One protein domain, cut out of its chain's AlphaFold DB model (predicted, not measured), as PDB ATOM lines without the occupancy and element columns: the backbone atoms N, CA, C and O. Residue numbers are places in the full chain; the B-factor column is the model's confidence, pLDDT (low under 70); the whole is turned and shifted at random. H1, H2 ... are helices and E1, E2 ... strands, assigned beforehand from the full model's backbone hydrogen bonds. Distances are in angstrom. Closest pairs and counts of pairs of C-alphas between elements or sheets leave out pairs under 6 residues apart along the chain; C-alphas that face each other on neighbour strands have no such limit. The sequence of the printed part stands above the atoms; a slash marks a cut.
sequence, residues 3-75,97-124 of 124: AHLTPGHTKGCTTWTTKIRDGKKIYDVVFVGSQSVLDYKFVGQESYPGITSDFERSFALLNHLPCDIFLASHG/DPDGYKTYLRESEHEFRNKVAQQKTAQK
ATOM      1  N   ALA A   3     -46.621   2.452  17.206       98.75
ATOM      2  CA  ALA A   3     -47.112   3.681  17.828       98.75
ATOM      3  C   ALA A   3     -47.320   3.479  19.331       98.75
ATOM      4  O   ALA A   3     -47.994   2.537  19.746       98.75
ATOM      5  N   HIS A   4     -46.793   4.407  20.124       98.81
ATOM      6  CA  HIS A   4     -46.999   4.485  21.564       98.81
ATOM      7  C   HIS A   4     -47.746   5.770  21.882       98.81
ATOM      8  O   HIS A   4     -47.266   6.860  21.566       98.81
ATOM      9  N   LEU A   5     -48.913   5.651  22.510       98.81
ATOM     10  CA  LEU A   5     -49.633   6.815  23.010       98.81
ATOM     11  C   LEU A   5     -48.839   7.402  24.184       98.81
ATOM     12  O   LEU A   5     -48.717   6.770  25.231       98.81
ATOM     13  N   THR A   6     -48.303   8.604  23.996       98.81
ATOM     14  CA  THR A   6     -47.528   9.349  24.996       98.81
ATOM     15  C   THR A   6     -48.174  10.720  25.214       98.81
ATOM     16  O   THR A   6     -47.606  11.731  24.787       98.81
ATOM     17  N   PRO A   7     -49.381  10.759  25.815       98.62
ATOM     18  CA  PRO A   7     -50.181  11.966  25.941       98.62
ATOM     19  C   PRO A   7     -49.591  12.934  26.978       98.62
ATOM     20  O   PRO A   7     -48.654  12.616  27.703       98.62
ATOM     21  N   GLY A   8     -50.120  14.148  27.039       97.69
ATOM     22  CA  GLY A   8     -49.568  15.211  27.880       97.69
ATOM     23  C   GLY A   8     -49.567  16.501  27.089       97.69
ATOM     24  O   GLY A   8     -50.562  17.225  27.109       97.69
ATOM     25  N   HIS A   9     -48.502  16.709  26.309       97.94
ATOM     26  CA  HIS A   9     -48.346  17.837  25.384       97.94
ATOM     27  C   HIS A   9     -49.571  18.029  24.469       97.94
ATOM     28  O   HIS A   9     -50.094  19.129  24.303       97.94
ATOM     29  N   THR A  10     -50.091  16.924  23.933       98.25
ATOM     30  CA  THR A  10     -51.449  16.837  23.382       98.25
ATOM     31  C   THR A  10     -52.090  15.529  23.844       98.25
ATOM     32  O   THR A  10     -51.387  14.585  24.209       98.25
ATOM     33  N   LYS A  11     -53.426  15.434  23.798       98.25
ATOM     34  CA  LYS A  11     -54.160  14.206  24.173       98.25
ATOM     35  C   LYS A  11     -53.814  12.995  23.295       98.25
ATOM     36  O   LYS A  11     -53.941  11.862  23.735       98.25
ATOM     37  N   GLY A  12     -53.410  13.242  22.048       98.31
ATOM     38  CA  GLY A  12     -53.057  12.216  21.061       98.31
ATOM     39  C   GLY A  12     -51.566  12.168  20.733       98.31
ATOM     40  O   GLY A  12     -51.192  11.611  19.701       98.31
ATOM     41  N   CYS A  13     -50.713  12.799  21.549       98.69
ATOM     42  CA  CYS A  13     -49.275  12.809  21.305       98.69
ATOM     43  C   CYS A  13     -48.770  11.364  21.215       98.69
ATOM     44  O   CYS A  13     -49.085  10.527  22.060       98.69
ATOM     45  N   THR A  14     -48.033  11.064  20.148       98.88
ATOM     46  CA  THR A  14     -47.620   9.701  19.810       98.88
ATOM     47  C   THR A  14     -46.112   9.666  19.635       98.88
ATOM     48  O   THR A  14     -45.554  10.429  18.848       98.88
ATOM     49  N   THR A  15     -45.463   8.759  20.354       98.88
ATOM     50  CA  THR A  15     -44.064   8.401  20.132       98.88
ATOM     51  C   THR A  15     -44.018   7.191  19.212       98.88
ATOM     52  O   THR A  15     -44.706   6.197  19.443       98.88
ATOM     53  N   TRP A  16     -43.206   7.259  18.163       98.88
ATOM     54  CA  TRP A  16     -43.044   6.151  17.226       98.88
ATOM     55  C   TRP A  16     -41.734   5.426  17.484       98.88
ATOM     56  O   TRP A  16     -40.710   6.048  17.750       98.88
ATOM     57  N   THR A  17     -41.759   4.102  17.377       98.88
ATOM     58  CA  THR A  17     -40.551   3.278  17.483       98.88
ATOM     59  C   THR A  17     -40.415   2.350  16.293       98.88
ATOM     60  O   THR A  17     -41.398   1.862  15.722       98.88
ATOM     61  N   THR A  18     -39.180   2.086  15.899       98.81
ATOM     62  CA  THR A  18     -38.868   1.041  14.930       98.81
ATOM     63  C   THR A  18     -37.504   0.457  15.239       98.81
ATOM     64  O   THR A  18     -36.696   1.082  15.916       98.81
ATOM     65  N   LYS A  19     -37.236  -0.728  14.703       98.56
ATOM     66  CA  LYS A  19     -35.887  -1.280  14.670       98.56
ATOM     67  C   LYS A  19     -35.307  -1.075  13.278       98.56
ATOM     68  O   LYS A  19     -36.016  -1.287  12.293       98.56
ATOM     69  N   ILE A  20     -34.044  -0.672  13.199       97.31
ATOM     70  CA  ILE A  20     -33.290  -0.621  11.941       97.31
ATOM     71  C   ILE A  20     -32.096  -1.566  12.026       97.31
ATOM     72  O   ILE A  20     -31.603  -1.850  13.114       97.31
ATOM     73  N   ARG A  21     -31.638  -2.076  10.883       97.12
ATOM     74  CA  ARG A  21     -30.469  -2.956  10.799       97.12
ATOM     75  C   ARG A  21     -29.347  -2.244  10.060       97.12
ATOM     76  O   ARG A  21     -29.576  -1.739   8.967       97.12
ATOM     77  N   ASP A  22     -28.150  -2.294  10.629       93.69
ATOM     78  CA  ASP A  22     -26.905  -1.864   9.995       93.69
ATOM     79  C   ASP A  22     -25.874  -2.996  10.110       93.69
ATOM     80  O   ASP A  22     -25.399  -3.351  11.197       93.69
ATOM     81  N   GLY A  23     -25.621  -3.667   8.986       93.81
ATOM     82  CA  GLY A  23     -24.864  -4.916   8.945       93.81
ATOM     83  C   GLY A  23     -25.437  -5.979   9.894       93.81
ATOM     84  O   GLY A  23     -26.548  -6.486   9.710       93.81
ATOM     85  N   LYS A  24     -24.653  -6.347  10.915       95.31
ATOM     86  CA  LYS A  24     -25.038  -7.336  11.939       95.31
ATOM     87  C   LYS A  24     -25.719  -6.719  13.165       95.31
ATOM     88  O   LYS A  24     -26.225  -7.470  13.993       95.31
ATOM     89  N   LYS A  25     -25.726  -5.391  13.296       96.44
ATOM     90  CA  LYS A  25     -26.323  -4.685  14.434       96.44
ATOM     91  C   LYS A  25     -27.780  -4.338  14.140       96.44
ATOM     92  O   LYS A  25     -28.149  -4.067  12.998       96.44
ATOM     93  N   ILE A  26     -28.604  -4.365  15.182       98.06
ATOM     94  CA  ILE A  26     -29.984  -3.884  15.164       98.06
ATOM     95  C   ILE A  26     -30.052  -2.752  16.180       98.06
ATOM     96  O   ILE A  26     -29.580  -2.941  17.297       98.06
ATOM     97  N   TYR A  27     -30.624  -1.621  15.784       98.56
ATOM     98  CA  TYR A  27     -30.790  -0.451  16.636       98.56
ATOM     99  C   TYR A  27     -32.264  -0.190  16.909       98.56
ATOM    100  O   TYR A  27     -33.086  -0.230  15.986       98.56
ATOM    101  N   ASP A  28     -32.582   0.116  18.160       98.81
ATOM    102  CA  ASP A  28     -33.857   0.675  18.580       98.81
ATOM    103  C   ASP A  28     -33.894   2.182  18.305       98.81
ATOM    104  O   ASP A  28     -33.100   2.955  18.840       98.81
ATOM    105  N   VAL A  29     -34.820   2.606  17.446       98.88
ATOM    106  CA  VAL A  29     -35.001   4.011  17.066       98.88
ATOM    107  C   VAL A  29     -36.274   4.537  17.700       98.88
ATOM    108  O   VAL A  29     -37.353   3.971  17.486       98.88
ATOM    109  N   VAL A  30     -36.158   5.645  18.427       98.88
ATOM    110  CA  VAL A  30     -37.288   6.327  19.063       98.88
ATOM    111  C   VAL A  30     -37.459   7.709  18.445       98.88
ATOM    112  O   VAL A  30     -36.526   8.505  18.417       98.88
ATOM    113  N   PHE A  31     -38.674   7.995  17.978       98.81
ATOM    114  CA  PHE A  31     -39.118   9.301  17.502       98.81
ATOM    115  C   PHE A  31     -40.092   9.870  18.533       98.81
ATOM    116  O   PHE A  31     -41.296   9.599  18.482       98.81
ATOM    117  N   VAL A  32     -39.570  10.614  19.508       98.75
ATOM    118  CA  VAL A  32     -40.395  11.192  20.577       98.75
ATOM    119  C   VAL A  32     -41.350  12.237  20.006       98.75
ATOM    120  O   VAL A  32     -40.927  13.155  19.301       98.75
ATOM    121  N   GLY A  33     -42.635  12.111  20.352       98.50
ATOM    122  CA  GLY A  33     -43.670  13.075  19.975       98.50
ATOM    123  C   GLY A  33     -43.410  14.453  20.589       98.50
ATOM    124  O   GLY A  33     -43.031  15.377  19.886       98.50
ATOM    125  N   SER A  34     -43.603  14.605  21.897       97.88
ATOM    126  CA  SER A  34     -43.159  15.757  22.697       97.88
ATOM    127  C   SER A  34     -43.531  15.519  24.156       97.88
ATOM    128  O   SER A  34     -44.654  15.090  24.424       97.88
ATOM    129  N   GLN A  35     -42.624  15.834  25.079       97.19
ATOM    130  CA  GLN A  35     -42.904  15.951  26.516       97.19
ATOM    131  C   GLN A  35     -42.629  17.369  27.040       97.19
ATOM    132  O   GLN A  35     -42.436  17.563  28.236       97.19
ATOM    133  N   SER A  36     -42.615  18.371  26.151       95.19
ATOM    134  CA  SER A  36     -42.430  19.759  26.567       95.19
ATOM    135  C   SER A  36     -43.630  20.268  27.362       95.19
ATOM    136  O   SER A  36     -44.796  20.042  27.010       95.19
ATOM    137  N   VAL A  37     -43.329  20.989  28.439       93.19
ATOM    138  CA  VAL A  37     -44.316  21.581  29.337       93.19
ATOM    139  C   VAL A  37     -44.468  23.054  28.990       93.19
ATOM    140  O   VAL A  37     -43.564  23.854  29.213       93.19
ATOM    141  N   LEU A  38     -45.619  23.411  28.423       93.75
ATOM    142  CA  LEU A  38     -45.947  24.793  28.079       93.75
ATOM    143  C   LEU A  38     -46.642  25.493  29.265       93.75
ATOM    144  O   LEU A  38     -46.418  25.180  30.437       93.75
ATOM    145  N   ASP A  39     -47.520  26.445  28.984       92.62
ATOM    146  CA  ASP A  39     -48.336  27.180  29.951       92.62
ATOM    147  C   ASP A  39     -49.549  26.379  30.478       92.62
ATOM    148  O   ASP A  39     -50.537  26.948  30.941       92.62
ATOM    149  N   TYR A  40     -49.458  25.045  30.469       96.31
ATOM    150  CA  TYR A  40     -50.516  24.152  30.932       96.31
ATOM    151  C   TYR A  40     -50.841  24.333  32.419       96.31
ATOM    152  O   TYR A  40     -49.958  24.532  33.257       96.31
ATOM    153  N   LYS A  41     -52.119  24.168  32.759       96.56
ATOM    154  CA  LYS A  41     -52.623  24.028  34.127       96.56
ATOM    155  C   LYS A  41     -52.726  22.541  34.473       96.56
ATOM    156  O   LYS A  41     -53.469  21.810  33.824       96.56
ATOM    157  N   PHE A  42     -51.998  22.122  35.499       96.75
ATOM    158  CA  PHE A  42     -51.968  20.766  36.056       96.75
ATOM    159  C   PHE A  42     -52.726  20.652  37.385       96.75
ATOM    160  O   PHE A  42     -52.942  19.558  37.890       96.75
ATOM    161  N   VAL A  43     -53.092  21.781  37.998       94.19
ATOM    162  CA  VAL A  43     -53.758  21.821  39.305       94.19
ATOM    163  C   VAL A  43     -54.963  22.760  39.234       94.19
ATOM    164  O   VAL A  43     -54.902  23.818  38.606       94.19
ATOM    165  N   GLY A  44     -56.061  22.414  39.910       92.19
ATOM    166  CA  GLY A  44     -57.321  23.163  39.877       92.19
ATOM    167  C   GLY A  44     -58.070  22.945  38.567       92.19
ATOM    168  O   GLY A  44     -58.350  21.808  38.200       92.19
ATOM    169  N   GLN A  45     -58.400  24.028  37.859       93.88
ATOM    170  CA  GLN A  45     -58.978  23.932  36.519       93.88
ATOM    171  C   GLN A  45     -57.886  23.523  35.518       93.88
ATOM    172  O   GLN A  45     -57.244  24.379  34.905       93.88
ATOM    173  N   GLU A  46     -57.657  22.213  35.405       96.19
ATOM    174  CA  GLU A  46     -56.674  21.626  34.494       96.19
ATOM    175  C   GLU A  46     -56.914  22.055  33.037       96.19
ATOM    176  O   GLU A  46     -58.055  22.224  32.600       96.19
ATOM    177  N   SER A  47     -55.835  22.184  32.256       97.12
ATOM    178  CA  SER A  47     -55.915  22.497  30.819       97.12
ATOM    179  C   SER A  47     -56.718  21.452  30.044       97.12
ATOM    180  O   SER A  47     -57.399  21.786  29.076       97.12
ATOM    181  N   TYR A  48     -56.663  20.194  30.480       97.81
ATOM    182  CA  TYR A  48     -57.688  19.205  30.190       97.81
ATOM    183  C   TYR A  48     -57.766  18.175  31.325       97.81
ATOM    184  O   TYR A  48     -56.746  17.930  31.972       97.81
ATOM    185  N   PRO A  49     -58.934  17.532  31.535       97.31
ATOM    186  CA  PRO A  49     -59.090  16.531  32.586       97.31
ATOM    187  C   PRO A  49     -58.099  15.374  32.428       97.31
ATOM    188  O   PRO A  49     -58.130  14.678  31.412       97.31
ATOM    189  N   GLY A  50     -57.243  15.170  33.427       97.06
ATOM    190  CA  GLY A  50     -56.269  14.078  33.464       97.06
ATOM    191  C   GLY A  50     -54.892  14.409  32.887       97.06
ATOM    192  O   GLY A  50     -54.044  13.518  32.853       97.06
ATOM    193  N   ILE A  51     -54.624  15.661  32.489       98.25
ATOM    194  CA  ILE A  51     -53.334  16.080  31.905       98.25
ATOM    195  C   ILE A  51     -52.126  15.687  32.754       98.25
ATOM    196  O   ILE A  51     -51.122  15.219  32.222       98.25
ATOM    197  N   THR A  52     -52.230  15.818  34.075       98.12
ATOM    198  CA  THR A  52     -51.156  15.444  35.002       98.12
ATOM    199  C   THR A  52     -50.855  13.947  34.921       98.12
ATOM    200  O   THR A  52     -49.701  13.556  34.764       98.12
ATOM    201  N   SER A  53     -51.895  13.108  34.945       98.31
ATOM    202  CA  SER A  53     -51.741  11.654  34.833       98.31
ATOM    203  C   SER A  53     -51.231  11.241  33.450       98.31
ATOM    204  O   SER A  53     -50.460  10.295  33.337       98.31
ATOM    205  N   ASP A  54     -51.634  11.948  32.397       98.69
ATOM    206  CA  ASP A  54     -51.177  11.689  31.032       98.69
ATOM    207  C   ASP A  54     -49.661  11.888  30.897       98.69
ATOM    208  O   ASP A  54     -48.980  10.986  30.405       98.69
ATOM    209  N   PHE A  55     -49.117  12.995  31.417       98.69
ATOM    210  CA  PHE A  55     -47.666  13.208  31.478       98.69
ATOM    211  C   PHE A  55     -46.958  12.127  32.309       98.69
ATOM    212  O   PHE A  55     -45.960  11.566  31.862       98.69
ATOM    213  N   GLU A  56     -47.478  11.782  33.491       98.56
ATOM    214  CA  GLU A  56     -46.883  10.743  34.348       98.56
ATOM    215  C   GLU A  56     -46.824   9.376  33.652       98.56
ATOM    216  O   GLU A  56     -45.786   8.707  33.676       98.56
ATOM    217  N   ARG A  57     -47.908   8.970  32.976       98.69
ATOM    218  CA  ARG A  57     -47.945   7.717  32.204       98.69
ATOM    219  C   ARG A  57     -46.999   7.763  31.007       98.69
ATOM    220  O   ARG A  57     -46.353   6.756  30.722       98.69
ATOM    221  N   SER A  58     -46.876   8.910  30.341       98.81
ATOM    222  CA  SER A  58     -45.915   9.101  29.250       98.81
ATOM    223  C   SER A  58     -44.478   8.935  29.706       98.81
ATOM    224  O   SER A  58     -43.744   8.175  29.082       98.81
ATOM    225  N   PHE A  59     -44.074   9.583  30.802       98.75
ATOM    226  CA  PHE A  59     -42.727   9.409  31.346       98.75
ATOM    227  C   PHE A  59     -42.475   7.964  31.766       98.75
ATOM    228  O   PHE A  59     -41.411   7.424  31.467       98.75
ATOM    229  N   ALA A  60     -43.452   7.302  32.394       98.75
ATOM    230  CA  ALA A  60     -43.324   5.895  32.752       98.75
ATOM    231  C   ALA A  60     -43.102   5.014  31.512       98.75
ATOM    232  O   ALA A  60     -42.173   4.213  31.505       98.75
ATOM    233  N   LEU A  61     -43.895   5.185  30.448       98.81
ATOM    234  CA  LEU A  61     -43.734   4.430  29.203       98.81
ATOM    235  C   LEU A  61     -42.376   4.709  28.553       98.81
ATOM    236  O   LEU A  61     -41.643   3.773  28.242       98.81
ATOM    237  N   LEU A  62     -42.030   5.985  28.370       98.81
ATOM    238  CA  LEU A  62     -40.805   6.408  27.690       98.81
ATOM    239  C   LEU A  62     -39.548   5.898  28.411       98.81
ATOM    240  O   LEU A  62     -38.652   5.370  27.764       98.81
ATOM    241  N   ASN A  63     -39.510   5.940  29.746       98.44
ATOM    242  CA  ASN A  63     -38.381   5.412  30.521       98.44
ATOM    243  C   ASN A  63     -38.166   3.891  30.358       98.44
ATOM    244  O   ASN A  63     -37.082   3.401  30.669       98.44
ATOM    245  N   HIS A  64     -39.163   3.142  29.874       98.38
ATOM    246  CA  HIS A  64     -39.048   1.702  29.611       98.38
ATOM    247  C   HIS A  64     -38.747   1.364  28.141       98.38
ATOM    248  O   HIS A  64     -38.495   0.196  27.834       98.38
ATOM    249  N   LEU A  65     -38.776   2.336  27.220       98.50
ATOM    250  CA  LEU A  65     -38.455   2.071  25.818       98.50
ATOM    251  C   LEU A  65     -36.938   1.916  25.630       98.50
ATOM    252  O   LEU A  65     -36.180   2.797  26.046       98.50
ATOM    253  N   PRO A  66     -36.466   0.851  24.955       98.38
ATOM    254  CA  PRO A  66     -35.088   0.811  24.484       98.38
ATOM    255  C   PRO A  66     -34.888   1.905  23.428       98.38
ATOM    256  O   PRO A  66     -35.754   2.136  22.583       98.38
ATOM    257  N   CYS A  67     -33.745   2.581  23.484       98.75
ATOM    258  CA  CYS A  67     -33.400   3.652  22.560       98.75
ATOM    259  C   CYS A  67     -31.892   3.658  22.335       98.75
ATOM    260  O   CYS A  67     -31.139   4.005  23.241       98.75
ATOM    261  N   ASP A  68     -31.470   3.293  21.128       98.75
ATOM    262  CA  ASP A  68     -30.098   3.476  20.662       98.75
ATOM    263  C   ASP A  68     -29.982   4.773  19.855       98.75
ATOM    264  O   ASP A  68     -29.021   5.520  20.007       98.75
ATOM    265  N   ILE A  69     -30.973   5.057  19.001       98.75
ATOM    266  CA  ILE A  69     -31.013   6.242  18.138       98.75
ATOM    267  C   ILE A  69     -32.162   7.144  18.578       98.75
ATOM    268  O   ILE A  69     -33.340   6.814  18.407       98.75
ATOM    269  N   PHE A  70     -31.798   8.310  19.109       98.69
ATOM    270  CA  PHE A  70     -32.739   9.296  19.626       98.69
ATOM    271  C   PHE A  70     -33.071  10.374  18.592       98.69
ATOM    272  O   PHE A  70     -32.208  11.166  18.199       98.69
ATOM    273  N   LEU A  71     -34.350  10.430  18.218       98.69
ATOM    274  CA  LEU A  71     -34.963  11.456  17.383       98.69
ATOM    275  C   LEU A  71     -36.221  12.013  18.060       98.69
ATOM    276  O   LEU A  71     -36.790  11.416  18.978       98.69
ATOM    277  N   ALA A  72     -36.692  13.161  17.581       98.56
ATOM    278  CA  ALA A  72     -37.922  13.767  18.071       98.56
ATOM    279  C   ALA A  72     -38.564  14.689  17.028       98.56
ATOM    280  O   ALA A  72     -37.974  14.974  15.986       98.56
ATOM    281  N   SER A  73     -39.762  15.185  17.338       98.19
ATOM    282  CA  SER A  73     -40.507  16.160  16.528       98.19
ATOM    283  C   SER A  73     -39.758  17.468  16.242       98.19
ATOM    284  O   SER A  73     -40.004  18.092  15.211       98.19
ATOM    285  N   HIS A  74     -38.831  17.873  17.115       97.94
ATOM    286  CA  HIS A  74     -38.016  19.076  16.950       97.94
ATOM    287  C   HIS A  74     -36.521  18.761  17.048       97.94
ATOM    288  O   HIS A  74     -36.069  18.102  17.984       97.94
ATOM    289  N   GLY A  75     -35.735  19.302  16.108       98.06
ATOM    290  CA  GLY A  75     -34.280  19.115  16.045       98.06
ATOM    291  C   GLY A  75     -33.532  19.529  17.315       98.06
ATOM    292  O   GLY A  75     -32.518  18.926  17.664       98.06
ATOM    293  N   ASP A  97     -27.340   7.755  20.312       98.56
ATOM    294  CA  ASP A  97     -27.355   8.669  21.453       98.56
ATOM    295  C   ASP A  97     -28.366   8.231  22.535       98.56
ATOM    296  O   ASP A  97     -29.361   8.923  22.791       98.56
ATOM    297  N   PRO A  98     -28.138   7.071  23.181       98.62
ATOM    298  CA  PRO A  98     -28.977   6.601  24.284       98.62
ATOM    299  C   PRO A  98     -28.953   7.556  25.488       98.62
ATOM    300  O   PRO A  98     -29.934   7.663  26.227       98.62
ATOM    301  N   ASP A  99     -27.844   8.264  25.703       98.56
ATOM    302  CA  ASP A  99     -27.690   9.174  26.840       98.56
ATOM    303  C   ASP A  99     -28.396  10.512  26.607       98.56
ATOM    304  O   ASP A  99     -28.985  11.062  27.543       98.56
ATOM    305  N   GLY A 100     -28.436  11.007  25.367       98.56
ATOM    306  CA  GLY A 100     -29.261  12.151  24.988       98.56
ATOM    307  C   GLY A 100     -30.752  11.876  25.165       98.56
ATOM    308  O   GLY A 100     -31.469  12.748  25.651       98.56
ATOM    309  N   TYR A 101     -31.216  10.651  24.883       98.81
ATOM    310  CA  TYR A 101     -32.599  10.254  25.175       98.81
ATOM    311  C   TYR A 101     -32.918  10.347  26.671       98.81
ATOM    312  O   TYR A 101     -33.878  11.010  27.067       98.81
ATOM    313  N   LYS A 102     -32.077   9.741  27.520       98.62
ATOM    314  CA  LYS A 102     -32.242   9.786  28.984       98.62
ATOM    315  C   LYS A 102     -32.176  11.214  29.523       98.62
ATOM    316  O   LYS A 102     -32.936  11.572  30.418       98.62
ATOM    317  N   THR A 103     -31.277  12.028  28.973       98.50
ATOM    318  CA  THR A 103     -31.116  13.443  29.328       98.50
ATOM    319  C   THR A 103     -32.384  14.227  29.018       98.50
ATOM    320  O   THR A 103     -32.919  14.872  29.917       98.50
ATOM    321  N   TYR A 104     -32.922  14.083  27.803       98.56
ATOM    322  CA  TYR A 104     -34.176  14.715  27.395       98.56
ATOM    323  C   TYR A 104     -35.346  14.333  28.314       98.56
ATOM    324  O   TYR A 104     -36.096  15.211  28.748       98.56
ATOM    325  N   LEU A 105     -35.498  13.041  28.638       98.56
ATOM    326  CA  LEU A 105     -36.572  12.580  29.526       98.56
ATOM    327  C   LEU A 105     -36.426  13.149  30.937       98.56
ATOM    328  O   LEU A 105     -37.389  13.686  31.474       98.56
ATOM    329  N   ARG A 106     -35.220  13.085  31.512       98.44
ATOM    330  CA  ARG A 106     -34.929  13.617  32.849       98.44
ATOM    331  C   ARG A 106     -35.238  15.110  32.942       98.44
ATOM    332  O   ARG A 106     -35.805  15.553  33.936       98.44
ATOM    333  N   GLU A 107     -34.845  15.884  31.937       98.06
ATOM    334  CA  GLU A 107     -35.057  17.334  31.910       98.06
ATOM    335  C   GLU A 107     -36.535  17.679  31.742       98.06
ATOM    336  O   GLU A 107     -37.075  18.431  32.552       98.06
ATOM    337  N   SER A 108     -37.216  17.036  30.791       98.25
ATOM    338  CA  SER A 108     -38.658  17.217  30.579       98.25
ATOM    339  C   SER A 108     -39.471  16.842  31.827       98.25
ATOM    340  O   SER A 108     -40.398  17.550  32.223       98.25
ATOM    341  N   GLU A 109     -39.110  15.740  32.491       98.38
ATOM    342  CA  GLU A 109     -39.777  15.281  33.710       98.38
ATOM    343  C   GLU A 109     -39.512  16.226  34.890       98.38
ATOM    344  O   GLU A 109     -40.415  16.511  35.682       98.38
ATOM    345  N   HIS A 110     -38.295  16.759  35.000       98.25
ATOM    346  CA  HIS A 110     -37.962  17.764  36.003       98.25
ATOM    347  C   HIS A 110     -38.775  19.052  35.807       98.25
ATOM    348  O   HIS A 110     -39.369  19.551  36.765       98.25
ATOM    349  N   GLU A 111     -38.864  19.560  34.574       98.06
ATOM    350  CA  GLU A 111     -39.680  20.731  34.235       98.06
ATOM    351  C   GLU A 111     -41.159  20.518  34.572       98.06
ATOM    352  O   GLU A 111     -41.779  21.372  35.214       98.06
ATOM    353  N   PHE A 112     -41.708  19.351  34.220       98.38
ATOM    354  CA  PHE A 112     -43.070  18.956  34.578       98.38
ATOM    355  C   PHE A 112     -43.296  18.995  36.089       98.38
ATOM    356  O   PHE A 112     -44.199  19.688  36.570       98.38
ATOM    357  N   ARG A 113     -42.445  18.310  36.859       98.19
ATOM    358  CA  ARG A 113     -42.566  18.240  38.323       98.19
ATOM    359  C   ARG A 113     -42.453  19.622  38.966       98.19
ATOM    360  O   ARG A 113     -43.243  19.940  39.858       98.19
ATOM    361  N   ASN A 114     -41.542  20.464  38.479       97.75
ATOM    362  CA  ASN A 114     -41.396  21.841  38.945       97.75
ATOM    363  C   ASN A 114     -42.653  22.670  38.671       97.75
ATOM    364  O   ASN A 114     -43.141  23.357  39.570       97.75
ATOM    365  N   LYS A 115     -43.217  22.586  37.460       97.38
ATOM    366  CA  LYS A 115     -44.429  23.327  37.089       97.38
ATOM    367  C   LYS A 115     -45.629  22.907  37.937       97.38
ATOM    368  O   LYS A 115     -46.364  23.768  38.421       97.38
ATOM    369  N   VAL A 116     -45.798  21.605  38.179       97.31
ATOM    370  CA  VAL A 116     -46.835  21.070  39.077       97.31
ATOM    371  C   VAL A 116     -46.648  21.605  40.500       97.31
ATOM    372  O   VAL A 116     -47.604  22.087  41.105       97.31
ATOM    373  N   ALA A 117     -45.426  21.560  41.040       97.19
ATOM    374  CA  ALA A 117     -45.136  22.043  42.389       97.19
ATOM    375  C   ALA A 117     -45.404  23.551  42.541       97.19
ATOM    376  O   ALA A 117     -46.047  23.964  43.506       97.19
ATOM    377  N   GLN A 118     -44.988  24.362  41.565       96.56
ATOM    378  CA  GLN A 118     -45.264  25.802  41.534       96.56
ATOM    379  C   GLN A 118     -46.770  26.093  41.563       96.56
ATOM    380  O   GLN A 118     -47.218  26.932  42.343       96.56
ATOM    381  N   GLN A 119     -47.565  25.369  40.768       96.56
ATOM    382  CA  GLN A 119     -49.021  25.540  40.746       96.56
ATOM    383  C   GLN A 119     -49.690  25.120  42.058       96.56
ATOM    384  O   GLN A 119     -50.607  25.802  42.508       96.56
ATOM    385  N   LYS A 120     -49.215  24.046  42.705       94.81
ATOM    386  CA  LYS A 120     -49.711  23.630  44.029       94.81
ATOM    387  C   LYS A 120     -49.432  24.681  45.102       94.81
ATOM    388  O   LYS A 120     -50.282  24.901  45.957       94.81
ATOM    389  N   THR A 121     -48.262  25.317  45.072       94.25
ATOM    390  CA  THR A 121     -47.914  26.379  46.028       94.25
ATOM    391  C   THR A 121     -48.730  27.645  45.790       94.25
ATOM    392  O   THR A 121     -49.180  28.244  46.752       94.25
ATOM    393  N   ALA A 122     -48.971  28.024  44.531       89.38
ATOM    394  CA  ALA A 122     -49.744  29.221  44.185       89.38
ATOM    395  C   ALA A 122     -51.260  29.101  44.451       89.38
ATOM    396  O   ALA A 122     -51.964  30.105  44.399       89.38
ATOM    397  N   GLN A 123     -51.771  27.886  44.680       77.50
ATOM    398  CA  GLN A 123     -53.166  27.640  45.065       77.50
ATOM    399  C   GLN A 123     -53.405  27.610  46.578       77.50
ATOM    400  O   GLN A 123     -54.566  27.568  46.987       77.50
ATOM    401  N   LYS A 124     -52.343  27.573  47.389       57.84
ATOM    402  CA  LYS A 124     -52.441  27.723  48.845       57.84
ATOM    403  C   LYS A 124     -52.560  29.193  49.214       57.84
ATOM    404  O   LYS A 124     -53.301  29.463  50.180       57.84
TER     405      LYS A 124
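Overview. This is residues 3 to 75 and 97 to 124 of the 124 residues of an uncharacterized protein of Verrucomicrobia bacterium (UniProt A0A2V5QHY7). A long, narrow model: a twisted four-stranded sheet with two helices, H1 and H2, side by side over one face, running along the strands in opposite ways. The long hairpin of E2 and E3 makes one end of the rod, and the far part of H2 reaches toward the other. The printed part has 101 residues, with E1, E2, E3, H1, E4 and H2 along the chain; the mixed sheet has the order E1, E2, E3, E4, and the class is mixed, helices and strands. It is only just compact, close to loose, with a radius of gyration of the C-alphas of 15.1 A and spans of 58 by 23 by 22 A.

Along the chain. E1 is residues 3 to 5, beginning at C-alpha 3 (-47.112, 3.681, 17.828). E2 is residues 14 to 22, 25.7 A long, and E3 is residues 25 to 32, 22.1 A. H1 is residues 51 to 64, 20.4 A, beginning at C-alpha 51 (-53.334, 16.080, 31.905). E4 is residues 69 to 72. H2, residues 98 to 122, is 36.6 A long and ends at C-alpha 122 (-49.744, 29.221, 44.185).

Arrangement. E1, E2 and E3 form a meander, each strand the antiparallel neighbour of the one before. In the hairpin of E1 and E2, N 4 and O 15 are 2.8 A apart, within hydrogen-bond range. In the hairpin of E2 and E3, N 18 and O 29 are 3.1 A apart, and N 31 and O 16 2.8 A. The pairing is staggered: E2 pairs with E1 over residues 14 to 16 and with E3 over residues 16 to 22. E4 is parallel to E3, with N 71 and O 30 2.9 A apart; E3, H1 and E4 form a strand-helix-strand unit, two parallel neighbour strands with a helix between, and its crossover is right-handed. H1 and H2 are on the same face of the sheet, which gives two layers, helices on one face of a sheet. H1 is at a height over the sheet of 10.3 A, over E2 and only just over E1, where 3 of its C-alphas fall. H2 is over E4 at a height of 15.1 A; the closest C-alphas are those of Phe 70 and Tyr 101, 5.6 A. H2, with residues 102 to 112 alone, touches H1, closest at the C-alphas of Phe 59 and Glu 109, 7.0 A, at a shallow tilt of 22 degrees, opposite ways. Every O i to N i+4 pair is within hydrogen-bond range in H2, and 9 of 10 are in H1.

Size, cuts and confidence. The C-alphas of Gly 23 and Lys 124, the two farthest apart, are 58.5 A apart. Residues 76 to 96 are not printed, and C-alphas 75 and 97 are 13.6 A apart across the cut. The link from E3 to H1, residues 33 to 50, is long. The mean pLDDT of the printed part is 97.0, and residue 124 is under 70.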